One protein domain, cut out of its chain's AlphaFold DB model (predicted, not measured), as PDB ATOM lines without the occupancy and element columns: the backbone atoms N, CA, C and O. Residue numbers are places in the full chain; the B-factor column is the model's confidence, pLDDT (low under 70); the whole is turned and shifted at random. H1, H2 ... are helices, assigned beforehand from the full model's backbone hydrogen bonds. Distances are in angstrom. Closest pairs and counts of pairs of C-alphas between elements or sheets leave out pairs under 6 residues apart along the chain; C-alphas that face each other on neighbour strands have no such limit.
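What this domain is: This is residues 410 to 500 of the 526 residues of an uncharacterized protein of Botrimarina hoheduenensis (UniProt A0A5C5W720). Two antiparallel pairs of helices stand roughly crosswise to each other as a loose, angled shape: H1 lies side by side with part of the long H4, and H2 and H3 form a helical hairpin beside the end of H1. The end of H4 runs on past H1, and residues 490 to 500 stick out. The printed part has 91 residues with four named helices, in the order H1, H2, H3, H4, and no named strand; the class is all helix, with 65 residues in the helices. It is loose, with a radius of gyration of the C-alphas of 17.1 A, and its outline, 54 by 36 by 15 A, is only just flat.

How they stand to each other: H1, residues 410 to 421, touches H4, residues 475 to 498, which meets it with residues 478 to 488 alone. Their closest C-alphas, those of Ala 412 and Leu 485, are 5.1 A apart, and they run opposite ways at a shallow tilt of 18 degrees. H2, residues 434 to 448, and H3, residues 456 to 469, touch as a hairpin. Their closest C-alphas, those of Trp 439 and Ala 466, are 5.2 A apart, and they run opposite ways at a shallow tilt of 26 degrees. H1 and H3 are close but not clearly touching: their closest C-alphas, those of Tyr 421 and Asn 467, are 6.3 A apart, and their lines are about perpendicular, at 78 degrees. H1 and H2 are apart, H2 and H4 are apart, and H3 and H4 are apart. In H1, H2, H3 and H4 every O i to N i+4 pair is within hydrogen-bond range.

Where its parts are: H1 begins with C-alpha 410 at (120.988, 138.408, 64.211) and measures 16.5 A from first to last C-alpha, residues 410 to 421. H2, residues 434 to 448, begins with C-alpha 434 at (127.954, 135.361, 97.898) and measures 21.1 A. H3, residues 456 to 469, measures 20.1 A. H4, residues 475 to 498, is the longest helix at 24 residues and 34.3 A, and ends with C-alpha 498 at (113.746, 153.752, 52.852).

The domain as a whole: The two C-alphas farthest apart, those of Ala 454 and Leu 498, are 55.4 A apart. Without residues 490 to 500, which stand free, the body of 80 residues spans 44 by 29 by 15 A. The link from H1 to H2, residues 422 to 433, is long, that from H2 to H3 is short, and that from H3 to H4 is tight. The printed part has no cut. The mean pLDDT of the printed part is 90.1, and confidence is low, under 70, at residues 429 to 432.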
ATOM      1  N   ALA A 410     120.408 139.726  63.961       93.94
ATOM      2  CA  ALA A 410     120.988 138.408  64.211       93.94
ATOM      3  C   ALA A 410     122.010 138.421  65.360       93.94
ATOM      4  O   ALA A 410     122.057 137.473  66.144       93.94
ATOM      5  N   GLN A 411     122.804 139.490  65.472       93.56
ATOM      6  CA  GLN A 411     123.726 139.694  66.587       93.56
ATOM      7  C   GLN A 411     122.963 139.967  67.888       93.56
ATOM      8  O   GLN A 411     123.142 139.224  68.842       93.56
ATOM      9  N   ALA A 412     122.014 140.904  67.898       93.75
ATOM     10  CA  ALA A 412     121.215 141.213  69.087       93.75
ATOM     11  C   ALA A 412     120.433 139.994  69.629       93.75
ATOM     12  O   ALA A 412     120.343 139.782  70.839       93.75
ATOM     13  N   VAL A 413     119.886 139.149  68.742       94.94
ATOM     14  CA  VAL A 413     119.224 137.884  69.126       94.94
ATOM     15  C   VAL A 413     120.222 136.889  69.724       94.94
ATOM     16  O   VAL A 413     119.884 136.181  70.676       94.94
ATOM     17  N   ARG A 414     121.440 136.820  69.175       95.50
ATOM     18  CA  ARG A 414     122.516 135.981  69.713       95.50
ATOM     19  C   ARG A 414     122.934 136.456  71.099       95.50
ATOM     20  O   ARG A 414     122.983 135.633  72.003       95.50
ATOM     21  N   ASP A 415     123.117 137.756  71.285       93.06
ATOM     22  CA  ASP A 415     123.549 138.340  72.556       93.06
ATOM     23  C   ASP A 415     122.494 138.120  73.654       93.06
ATOM     24  O   ASP A 415     122.821 137.664  74.749       93.06
ATOM     25  N   GLN A 416     121.199 138.293  73.346       94.12
ATOM     26  CA  GLN A 416     120.116 137.944  74.281       94.12
ATOM     27  C   GLN A 416     120.083 136.455  74.633       94.12
ATOM     28  O   GLN A 416     119.781 136.076  75.772       94.12
ATOM     29  N   ARG A 417     120.347 135.592  73.647       94.25
ATOM     30  CA  ARG A 417     120.438 134.150  73.869       94.25
ATOM     31  C   ARG A 417     121.616 133.836  74.790       94.25
ATOM     32  O   ARG A 417     121.440 133.064  75.733       94.25
ATOM     33  N   ASP A 418     122.767 134.443  74.552       94.38
ATOM     34  CA  ASP A 418     123.958 134.256  75.371       94.38
ATOM     35  C   ASP A 418     123.728 134.764  76.794       94.38
ATOM     36  O   ASP A 418     124.028 134.034  77.730       94.38
ATOM     37  N   LEU A 419     123.070 135.908  76.994       93.44
ATOM     38  CA  LEU A 419     122.686 136.389  78.327       93.44
ATOM     39  C   LEU A 419     121.763 135.407  79.066       93.44
ATOM     40  O   LEU A 419     121.899 135.194  80.269       93.44
ATOM     41  N   ARG A 420     120.818 134.778  78.354       92.19
ATOM     42  CA  ARG A 420     119.898 133.789  78.938       92.19
ATOM     43  C   ARG A 420     120.612 132.505  79.358       92.19
ATOM     44  O   ARG A 420     120.255 131.913  80.377       92.19
ATOM     45  N   TYR A 421     121.551 132.024  78.544       92.50
ATOM     46  CA  TYR A 421     122.219 130.741  78.778       92.50
ATOM     47  C   TYR A 421     123.549 130.862  79.517       92.50
ATOM     48  O   TYR A 421     123.999 129.854  80.061       92.50
ATOM     49  N   HIS A 422     124.143 132.054  79.562       92.56
ATOM     50  CA  HIS A 422     125.437 132.393  80.154       92.56
ATOM     51  C   HIS A 422     125.409 133.733  80.919       92.56
ATOM     52  O   HIS A 422     126.274 134.576  80.672       92.56
ATOM     53  N   PRO A 423     124.456 133.954  81.850       91.75
ATOM     54  CA  PRO A 423     124.367 135.208  82.604       91.75
ATOM     55  C   PRO A 423     125.669 135.546  83.347       91.75
ATOM     56  O   PRO A 423     126.048 136.708  83.405       91.75
ATOM     57  N   GLU A 424     126.424 134.540  83.799       90.06
ATOM     58  CA  GLU A 424     127.720 134.691  84.472       90.06
ATOM     59  C   GLU A 424     128.777 135.459  83.663       90.06
ATOM     60  O   GLU A 424     129.746 135.939  84.241       90.06
ATOM     61  N   ARG A 425     128.625 135.560  82.334       90.25
ATOM     62  CA  ARG A 425     129.546 136.311  81.462       90.25
ATOM     63  C   ARG A 425     129.280 137.813  81.450       90.25
ATOM     64  O   ARG A 425     130.131 138.563  80.991       90.25
ATOM     65  N   PHE A 426     128.105 138.230  81.909       88.69
ATOM     66  CA  PHE A 426     127.617 139.605  81.806       88.69
ATOM     67  C   PHE A 426     127.504 140.288  83.169       88.69
ATOM     68  O   PHE A 426     127.046 141.418  83.254       88.69
ATOM     69  N   MET A 427     127.918 139.610  84.237       86.19
ATOM     70  CA  MET A 427     127.902 140.159  85.586       86.19
ATOM     71  C   MET A 427     129.153 141.005  85.833       86.19
ATOM     72  O   MET A 427     130.269 140.571  85.546       86.19
ATOM     73  N   SER A 428     128.976 142.188  86.422       74.12
ATOM     74  CA  SER A 428     130.092 143.000  86.918       74.12
ATOM     75  C   SER A 428     130.738 142.339  88.139       74.12
ATOM     76  O   SER A 428     130.052 142.016  89.109       74.12
ATOM     77  N   THR A 429     132.066 142.188  88.133       66.19
ATOM     78  CA  THR A 429     132.838 141.613  89.252       66.19
ATOM     79  C   THR A 429     132.739 142.427  90.543       66.19
ATOM     80  O   THR A 429     132.992 141.885  91.613       66.19
ATOM     81  N   ALA A 430     132.348 143.703  90.463       59.53
ATOM     82  CA  ALA A 430     132.190 144.584  91.619       59.53
ATOM     83  C   ALA A 430     130.853 144.400  92.374       59.53
ATOM     84  O   ALA A 430     130.704 144.947  93.463       59.53
ATOM     85  N   SER A 431     129.900 143.630  91.828       58.44
ATOM     86  CA  SER A 431     128.506 143.576  92.316       58.44
ATOM     87  C   SER A 431     127.999 142.155  92.616       58.44
ATOM     88  O   SER A 431     126.792 141.933  92.714       58.44
ATOM     89  N   VAL A 432     128.891 141.165  92.725       69.75
ATOM     90  CA  VAL A 432     128.503 139.754  92.883       69.75
ATOM     91  C   VAL A 432     128.315 139.406  94.364       69.75
ATOM     92  O   VAL A 432     129.272 139.404  95.133       69.75
ATOM     93  N   SER A 433     127.084 139.078  94.767       81.00
ATOM     94  CA  SER A 433     126.786 138.566  96.112       81.00
ATOM     95  C   SER A 433     127.370 137.157  96.323       81.00
ATOM     96  O   SER A 433     127.605 136.411  95.367       81.00
ATOM     97  N   GLY A 434     127.543 136.739  97.582       82.31
ATOM     98  CA  GLY A 434     127.954 135.361  97.898       82.31
ATOM     99  C   GLY A 434     126.989 134.300  97.344       82.31
ATOM    100  O   GLY A 434     127.407 133.210  96.957       82.31
ATOM    101  N   GLU A 435     125.704 134.636  97.220       85.44
ATOM    102  CA  GLU A 435     124.703 133.753  96.623       85.44
ATOM    103  C   GLU A 435     124.885 133.605  95.105       85.44
ATOM    104  O   GLU A 435     124.809 132.491  94.581       85.44
ATOM    105  N   ALA A 436     125.185 134.693  94.392       86.25
ATOM    106  CA  ALA A 436     125.492 134.630  92.967       86.25
ATOM    107  C   ALA A 436     126.748 133.789  92.681       86.25
ATOM    108  O   ALA A 436     126.736 132.977  91.753       86.25
ATOM    109  N   LEU A 437     127.802 133.918  93.500       88.31
ATOM    110  CA  LEU A 437     129.006 133.081  93.386       88.31
ATOM    111  C   LEU A 437     128.669 131.590  93.507       88.31
ATOM    112  O   LEU A 437     129.098 130.800  92.663       88.31
ATOM    113  N   ARG A 438     127.816 131.219  94.472       91.38
ATOM    114  CA  ARG A 438     127.355 129.834  94.644       91.38
ATOM    115  C   ARG A 438     126.677 129.290  93.384       91.38
ATOM    116  O   ARG A 438     126.959 128.168  92.966       91.38
ATOM    117  N   TRP A 439     125.805 130.075  92.750       92.62
ATOM    118  CA  TRP A 439     125.123 129.657  91.519       92.62
ATOM    119  C   TRP A 439     126.076 129.540  90.320       92.62
ATOM    120  O   TRP A 439     125.929 128.622  89.506       92.62
ATOM    121  N   ILE A 440     127.082 130.417  90.218       91.31
ATOM    122  CA  ILE A 440     128.136 130.327  89.192       91.31
ATOM    123  C   ILE A 440     128.947 129.037  89.368       91.31
ATOM    124  O   ILE A 440     129.191 128.323  88.392       91.31
ATOM    125  N   GLU A 441     129.345 128.715  90.598       91.50
ATOM    126  CA  GLU A 441     130.082 127.490  90.921       91.50
ATOM    127  C   GLU A 441     129.252 126.234  90.650       91.50
ATOM    128  O   GLU A 441     129.738 125.310  89.991       91.50
ATOM    129  N   GLU A 442     127.978 126.214  91.059       90.88
ATOM    130  CA  GLU A 442     127.074 125.090  90.796       90.88
ATOM    131  C   GLU A 442     126.927 124.830  89.293       90.88
ATOM    132  O   GLU A 442     126.991 123.676  88.844       90.88
ATOM    133  N   LYS A 443     126.791 125.898  88.497       92.62
ATOM    134  CA  LYS A 443     126.737 125.806  87.038       92.62
ATOM    135  C   LYS A 443     128.044 125.283  86.449       92.62
ATOM    136  O   LYS A 443     128.003 124.391  85.601       92.62
ATOM    137  N   ARG A 444     129.197 125.814  86.876       92.69
ATOM    138  CA  ARG A 444     130.521 125.367  86.406       92.69
ATOM    139  C   ARG A 444     130.743 123.888  86.713       92.69
ATOM    140  O   ARG A 444     131.130 123.145  85.813       92.69
ATOM    141  N   ALA A 445     130.402 123.443  87.922       92.38
ATOM    142  CA  ALA A 445     130.477 122.040  88.320       92.38
ATOM    143  C   ALA A 445     129.561 121.146  87.464       92.38
ATOM    144  O   ALA A 445     129.978 120.085  86.999       92.38
ATOM    145  N   ALA A 446     128.325 121.583  87.195       90.81
ATOM    146  CA  ALA A 446     127.408 120.850  86.322       90.81
ATOM    147  C   ALA A 446     127.894 120.799  84.861       90.81
ATOM    148  O   ALA A 446     127.704 119.787  84.188       90.81
ATOM    149  N   ILE A 447     128.535 121.860  84.356       91.31
ATOM    150  CA  ILE A 447     129.105 121.888  83.001       91.31
ATOM    151  C   ILE A 447     130.310 120.949  82.888       91.31
ATOM    152  O   ILE A 447     130.371 120.194  81.915       91.31
ATOM    153  N   ALA A 448     131.212 120.975  83.876       92.12
ATOM    154  CA  ALA A 448     132.420 120.150  83.927       92.12
ATOM    155  C   ALA A 448     132.124 118.647  84.068       92.12
ATOM    156  O   ALA A 448     132.909 117.819  83.610       92.12
ATOM    157  N   LEU A 449     130.977 118.279  84.653       91.00
ATOM    158  CA  LEU A 449     130.537 116.889  84.729       91.00
ATOM    159  C   LEU A 449     130.280 116.312  83.326       91.00
ATOM    160  O   LEU A 449     129.421 116.806  82.583       91.00
ATOM    161  N   ALA A 450     130.984 115.225  82.992       90.12
ATOM    162  CA  ALA A 450     130.822 114.509  81.730       90.12
ATOM    163  C   ALA A 450     129.381 113.994  81.559       90.12
ATOM    164  O   ALA A 450     128.791 113.397  82.464       90.12
ATOM    165  N   LYS A 451     128.798 114.240  80.380       92.25
ATOM    166  CA  LYS A 451     127.409 113.878  80.072       92.25
ATOM    167  C   LYS A 451     127.288 112.369  79.844       92.25
ATOM    168  O   LYS A 451     127.885 111.846  78.907       92.25
ATOM    169  N   SER A 452     126.446 111.702  80.629       91.62
ATOM    170  CA  SER A 452     126.038 110.304  80.438       91.62
ATOM    171  C   SER A 452     124.509 110.190  80.347       91.62
ATOM    172  O   SER A 452     123.805 111.097  80.803       91.62
ATOM    173  N   PRO A 453     123.952 109.096  79.792       90.75
ATOM    174  CA  PRO A 453     122.503 108.880  79.776       90.75
ATOM    175  C   PRO A 453     121.869 108.945  81.175       90.75
ATOM    176  O   PRO A 453     120.790 109.509  81.330       90.75
ATOM    177  N   ALA A 454     122.575 108.455  82.199       87.56
ATOM    178  CA  ALA A 454     122.096 108.419  83.580       87.56
ATOM    179  C   ALA A 454     122.051 109.803  84.255       87.56
ATOM    180  O   ALA A 454     121.190 110.046  85.095       87.56
ATOM    181  N   ASN A 455     122.954 110.727  83.895       89.94
ATOM    182  CA  ASN A 455     123.054 112.037  84.552       89.94
ATOM    183  C   ASN A 455     122.517 113.210  83.713       89.94
ATOM    184  O   ASN A 455     122.386 114.319  84.235       89.94
ATOM    185  N   ALA A 456     122.189 112.993  82.433       88.50
ATOM    186  CA  ALA A 456     121.858 114.063  81.490       88.50
ATOM    187  C   ALA A 456     120.700 114.959  81.964       88.50
ATOM    188  O   ALA A 456     120.793 116.185  81.857       88.50
ATOM    189  N   ALA A 457     119.631 114.363  82.502       92.00
ATOM    190  CA  ALA A 457     118.453 115.094  82.969       92.00
ATOM    191  C   ALA A 457     118.749 115.947  84.215       92.00
ATOM    192  O   ALA A 457     118.322 117.098  84.291       92.00
ATOM    193  N   GLU A 458     119.491 115.401  85.179       91.81
ATOM    194  CA  GLU A 458     119.862 116.114  86.407       91.81
ATOM    195  C   GLU A 458     120.874 117.228  86.116       91.81
ATOM    196  O   GLU A 458     120.695 118.372  86.530       91.81
ATOM    197  N   ARG A 459     121.885 116.936  85.288       92.25
ATOM    198  CA  ARG A 459     122.856 117.925  84.803       92.25
ATOM    199  C   ARG A 459     122.162 119.108  84.129       92.25
ATOM    200  O   ARG A 459     122.505 120.257  84.398       92.25
ATOM    201  N   HIS A 460     121.185 118.841  83.259       91.94
ATOM    202  CA  HIS A 460     120.411 119.895  82.604       91.94
ATOM    203  C   HIS A 460     119.611 120.730  83.614       91.94
ATOM    204  O   HIS A 460     119.673 121.957  83.555       91.94
ATOM    205  N   ARG A 461     118.924 120.088  84.569       93.88
ATOM    206  CA  ARG A 461     118.158 120.776  85.622       93.88
ATOM    207  C   ARG A 461     119.030 121.706  86.464       93.88
ATOM    208  O   ARG A 461     118.634 122.848  86.678       93.88
ATOM    209  N   ARG A 462     120.229 121.267  86.861       93.94
ATOM    210  CA  ARG A 462     121.196 122.096  87.604       93.94
ATOM    211  C   ARG A 462     121.627 123.337  86.820       93.94
ATOM    212  O   ARG A 462     121.594 124.441  87.350       93.94
ATOM    213  N   ILE A 463     121.945 123.182  85.531       93.12
ATOM    214  CA  ILE A 463     122.309 124.315  84.659       93.12
ATOM    215  C   ILE A 463     121.133 125.289  84.498       93.12
ATOM    216  O   ILE A 463     121.325 126.500  84.579       93.12
ATOM    217  N   VAL A 464     119.917 124.780  84.276       93.81
ATOM    218  CA  VAL A 464     118.719 125.619  84.118       93.81
ATOM    219  C   VAL A 464     118.404 126.377  85.406       93.81
ATOM    220  O   VAL A 464     118.160 127.580  85.336       93.81
ATOM    221  N   ARG A 465     118.465 125.709  86.564       94.75
ATOM    222  CA  ARG A 465     118.248 126.333  87.875       94.75
ATOM    223  C   ARG A 465     119.265 127.441  88.134       94.75
ATOM    224  O   ARG A 465     118.866 128.547  88.480       94.75
ATOM    225  N   ALA A 466     120.551 127.181  87.897       93.06
ATOM    226  CA  ALA A 466     121.587 128.195  88.061       93.06
ATOM    227  C   ALA A 466     121.389 129.387  87.107       93.06
ATOM    228  O   ALA A 466     121.486 130.532  87.531       93.06
ATOM    229  N   ASN A 467     121.025 129.149  85.841       94.00
ATOM    230  CA  ASN A 467     120.704 130.230  84.898       94.00
ATOM    231  C   ASN A 467     119.499 131.071  85.346       94.00
ATOM    232  O   ASN A 467     119.505 132.284  85.159       94.00
ATOM    233  N   GLN A 468     118.465 130.438  85.908       92.88
ATOM    234  CA  GLN A 468     117.287 131.131  86.437       92.88
ATOM    235  C   GLN A 468     117.628 131.964  87.674       92.88
ATOM    236  O   GLN A 468     117.197 133.108  87.755       92.88
ATOM    237  N   ALA A 469     118.434 131.434  88.594       91.88
ATOM    238  CA  ALA A 469     118.854 132.163  89.787       91.88
ATOM    239  C   ALA A 469     119.768 133.355  89.453       91.88
ATOM    240  O   ALA A 469     119.627 134.435  90.017       91.88
ATOM    241  N   LEU A 470     120.655 133.201  88.465       91.44
ATOM    242  CA  LEU A 470     121.518 134.285  87.985       91.44
ATOM    243  C   LEU A 470     120.766 135.339  87.151       91.44
ATOM    244  O   LEU A 470     121.323 136.385  86.829       91.44
ATOM    245  N   ALA A 471     119.502 135.093  86.793       90.31
ATOM    246  CA  ALA A 471     118.738 135.959  85.906       90.31
ATOM    247  C   ALA A 471     118.417 137.337  86.509       90.31
ATOM    248  O   ALA A 471     118.205 138.276  85.739       90.31
ATOM    249  N   GLU A 472     118.323 137.453  87.831       89.00
ATOM    250  CA  GLU A 472     118.034 138.713  88.528       89.00
ATOM    251  C   GLU A 472     119.242 139.659  88.512       89.00
ATOM    252  O   GLU A 472     119.100 140.855  88.256       89.00
ATOM    253  N   TYR A 473     120.440 139.089  88.654       89.44
ATOM    254  CA  TYR A 473     121.716 139.805  88.686       89.44
ATOM    255  C   TYR A 473     122.120 140.430  87.348       89.44
ATOM    256  O   TYR A 473     123.006 141.274  87.321       89.44
ATOM    257  N   VAL A 474     121.483 140.013  86.251       90.81
ATOM    258  CA  VAL A 474     121.698 140.567  84.903       90.81
ATOM    259  C   VAL A 474     120.451 141.272  84.356       90.81
ATOM    260  O   VAL A 474     120.188 141.284  83.148       90.81
ATOM    261  N   SER A 475     119.585 141.762  85.245       89.69
ATOM    262  CA  SER A 475     118.318 142.401  84.871       89.69
ATOM    263  C   SER A 475     118.524 143.700  84.082       89.69
ATOM    264  O   SER A 475     117.828 143.906  83.083       89.69
ATOM    265  N   THR A 476     119.513 144.515  84.458       90.75
ATOM    266  CA  THR A 476     119.894 145.754  83.759       90.75
ATOM    267  C   THR A 476     120.436 145.465  82.359       90.75
ATOM    268  O   THR A 476     119.962 146.033  81.376       90.75
ATOM    269  N   GLU A 477     121.358 144.512  82.233       92.44
ATOM    270  CA  GLU A 477     121.927 144.069  80.957       92.44
ATOM    271  C   GLU A 477     120.840 143.468  80.064       92.44
ATOM    272  O   GLU A 477     120.807 143.711  78.857       92.44
ATOM    273  N   ARG A 478     119.891 142.726  80.649       92.25
ATOM    274  CA  ARG A 478     118.729 142.199  79.920       92.25
ATOM    275  C   ARG A 478     117.852 143.314  79.373       92.25
ATOM    276  O   ARG A 478     117.374 143.180  78.246       92.25
ATOM    277  N   ALA A 479     117.597 144.363  80.152       92.69
ATOM    278  CA  ALA A 479     116.838 145.521  79.686       92.69
ATOM    279  C   ALA A 479     117.576 146.222  78.534       92.69
ATOM    280  O   ALA A 479     117.003 146.365  77.455       92.69
ATOM    281  N   ALA A 480     118.873 146.498  78.696       92.25
ATOM    282  CA  ALA A 480     119.704 147.109  77.657       92.25
ATOM    283  C   ALA A 480     119.748 146.274  76.362       92.25
ATOM    284  O   ALA A 480     119.542 146.797  75.269       92.25
ATOM    285  N   MET A 481     119.928 144.951  76.448       93.25
ATOM    286  CA  MET A 481     119.909 144.068  75.271       93.25
ATOM    287  C   MET A 481     118.523 143.966  74.613       93.25
ATOM    288  O   MET A 481     118.413 143.699  73.410       93.25
ATOM    289  N   ARG A 482     117.433 144.143  75.372       93.75
ATOM    290  CA  ARG A 482     116.071 144.241  74.814       93.75
ATOM    291  C   ARG A 482     115.874 145.535  74.040       93.75
ATOM    292  O   ARG A 482     115.307 145.494  72.947       93.75
ATOM    293  N   GLU A 483     116.368 146.646  74.566       92.56
ATOM    294  CA  GLU A 483     116.362 147.933  73.870       92.56
ATOM    295  C   GLU A 483     117.216 147.877  72.601       92.56
ATOM    296  O   GLU A 483     116.733 148.237  71.530       92.56
ATOM    297  N   GLN A 484     118.420 147.305  72.675       92.19
ATOM    298  CA  GLN A 484     119.292 147.087  71.518       92.19
ATOM    299  C   GLN A 484     118.631 146.238  70.426       92.19
ATOM    300  O   GLN A 484     118.706 146.587  69.248       92.19
ATOM    301  N   LEU A 485     117.943 145.146  70.787       93.56
ATOM    302  CA  LEU A 485     117.201 144.341  69.811       93.56
ATOM    303  C   LEU A 485     116.050 145.131  69.180       93.56
ATOM    304  O   LEU A 485     115.827 145.027  67.974       93.56
ATOM    305  N   THR A 486     115.316 145.905  69.982       92.00
ATOM    306  CA  THR A 486     114.238 146.771  69.486       92.00
ATOM    307  C   THR A 486     114.793 147.809  68.509       92.00
ATOM    308  O   THR A 486     114.292 147.912  67.391       92.00
ATOM    309  N   ALA A 487     115.884 148.488  68.865       90.56
ATOM    310  CA  ALA A 487     116.566 149.454  68.009       90.56
ATOM    311  C   ALA A 487     117.098 148.814  66.714       90.56
ATOM    312  O   ALA A 487     116.903 149.363  65.631       90.56
ATOM    313  N   ALA A 488     117.703 147.624  66.791       92.19
ATOM    314  CA  ALA A 488     118.198 146.900  65.620       92.19
ATOM    315  C   ALA A 488     117.066 146.508  64.659       92.19
ATOM    316  O   ALA A 488     117.220 146.642  63.445       92.19
ATOM    317  N   ARG A 489     115.915 146.068  65.190       91.81
ATOM    318  CA  ARG A 489     114.721 145.748  64.389       91.81
ATOM    319  C   ARG A 489     114.133 146.985  63.722       91.81
ATOM    320  O   ARG A 489     113.821 146.930  62.537       91.81
ATOM    321  N   LEU A 490     114.019 148.093  64.456       89.75
ATOM    322  CA  LEU A 490     113.548 149.365  63.904       89.75
ATOM    323  C   LEU A 490     114.479 149.865  62.793       89.75
ATOM    324  O   LEU A 490     114.011 150.239  61.721       89.75
ATOM    325  N   ALA A 491     115.797 149.787  62.993       89.94
ATOM    326  CA  ALA A 491     116.771 150.173  61.976       89.94
ATOM    327  C   ALA A 491     116.729 149.259  60.736       89.94
ATOM    328  O   ALA A 491     116.837 149.750  59.612       89.94
ATOM    329  N   GLU A 492     116.550 147.945  60.908       90.75
ATOM    330  CA  GLU A 492     116.375 147.001  59.795       90.75
ATOM    331  C   GLU A 492     115.079 147.275  59.014       90.75
ATOM    332  O   GLU A 492     115.111 147.350  57.785       90.75
ATOM    333  N   GLN A 493     113.962 147.505  59.711       90.31
ATOM    334  CA  GLN A 493     112.688 147.878  59.093       90.31
ATOM    335  C   GLN A 493     112.791 149.212  58.343       90.31
ATOM    336  O   GLN A 493     112.321 149.319  57.208       90.31
ATOM    337  N   SER A 494     113.445 150.207  58.945       91.88
ATOM    338  CA  SER A 494     113.675 151.513  58.326       91.88
ATOM    339  C   SER A 494     114.503 151.385  57.047       91.88
ATOM    340  O   SER A 494     114.081 151.856  55.988       91.88
ATOM    341  N   ARG A 495     115.609 150.628  57.083       90.38
ATOM    342  CA  ARG A 495     116.420 150.320  55.892       90.38
ATOM    343  C   ARG A 495     115.643 149.557  54.820       90.38
ATOM    344  O   ARG A 495     115.819 149.846  53.643       90.38
ATOM    345  N   ALA A 496     114.773 148.621  55.196       91.31
ATOM    346  CA  ALA A 496     113.964 147.865  54.238       91.31
ATOM    347  C   ALA A 496     112.931 148.738  53.499       91.31
ATOM    348  O   ALA A 496     112.586 148.444  52.354       91.31
ATOM    349  N   ILE A 497     112.432 149.802  54.138       94.44
ATOM    350  CA  ILE A 497     111.466 150.734  53.540       94.44
ATOM    351  C   ILE A 497     112.185 151.843  52.770       94.44
ATOM    352  O   ILE A 497     111.932 152.024  51.581       94.44
ATOM    353  N   LEU A 498     113.083 152.578  53.426       94.06
ATOM    354  CA  LEU A 498     113.746 153.752  52.852       94.06
ATOM    355  C   LEU A 498     114.837 153.356  51.848       94.06
ATOM    356  O   LEU A 498     114.977 153.994  50.812       94.06
ATOM    357  N   GLY A 499     115.568 152.272  52.120       92.81
ATOM    358  CA  GLY A 499     116.665 151.765  51.290       92.81
ATOM    359  C   GLY A 499     116.233 150.779  50.200       92.81
ATOM    360  O   GLY A 499     117.065 150.039  49.668       92.81
ATOM    361  N   SER A 500     114.940 150.720  49.871       95.00
ATOM    362  CA  SER A 500     114.455 149.883  48.773       95.00
ATOM    363  C   SER A 500     114.991 150.384  47.429       95.00
ATOM    364  O   SER A 500     114.870 151.560  47.096       95.00
TER     365      SER A 500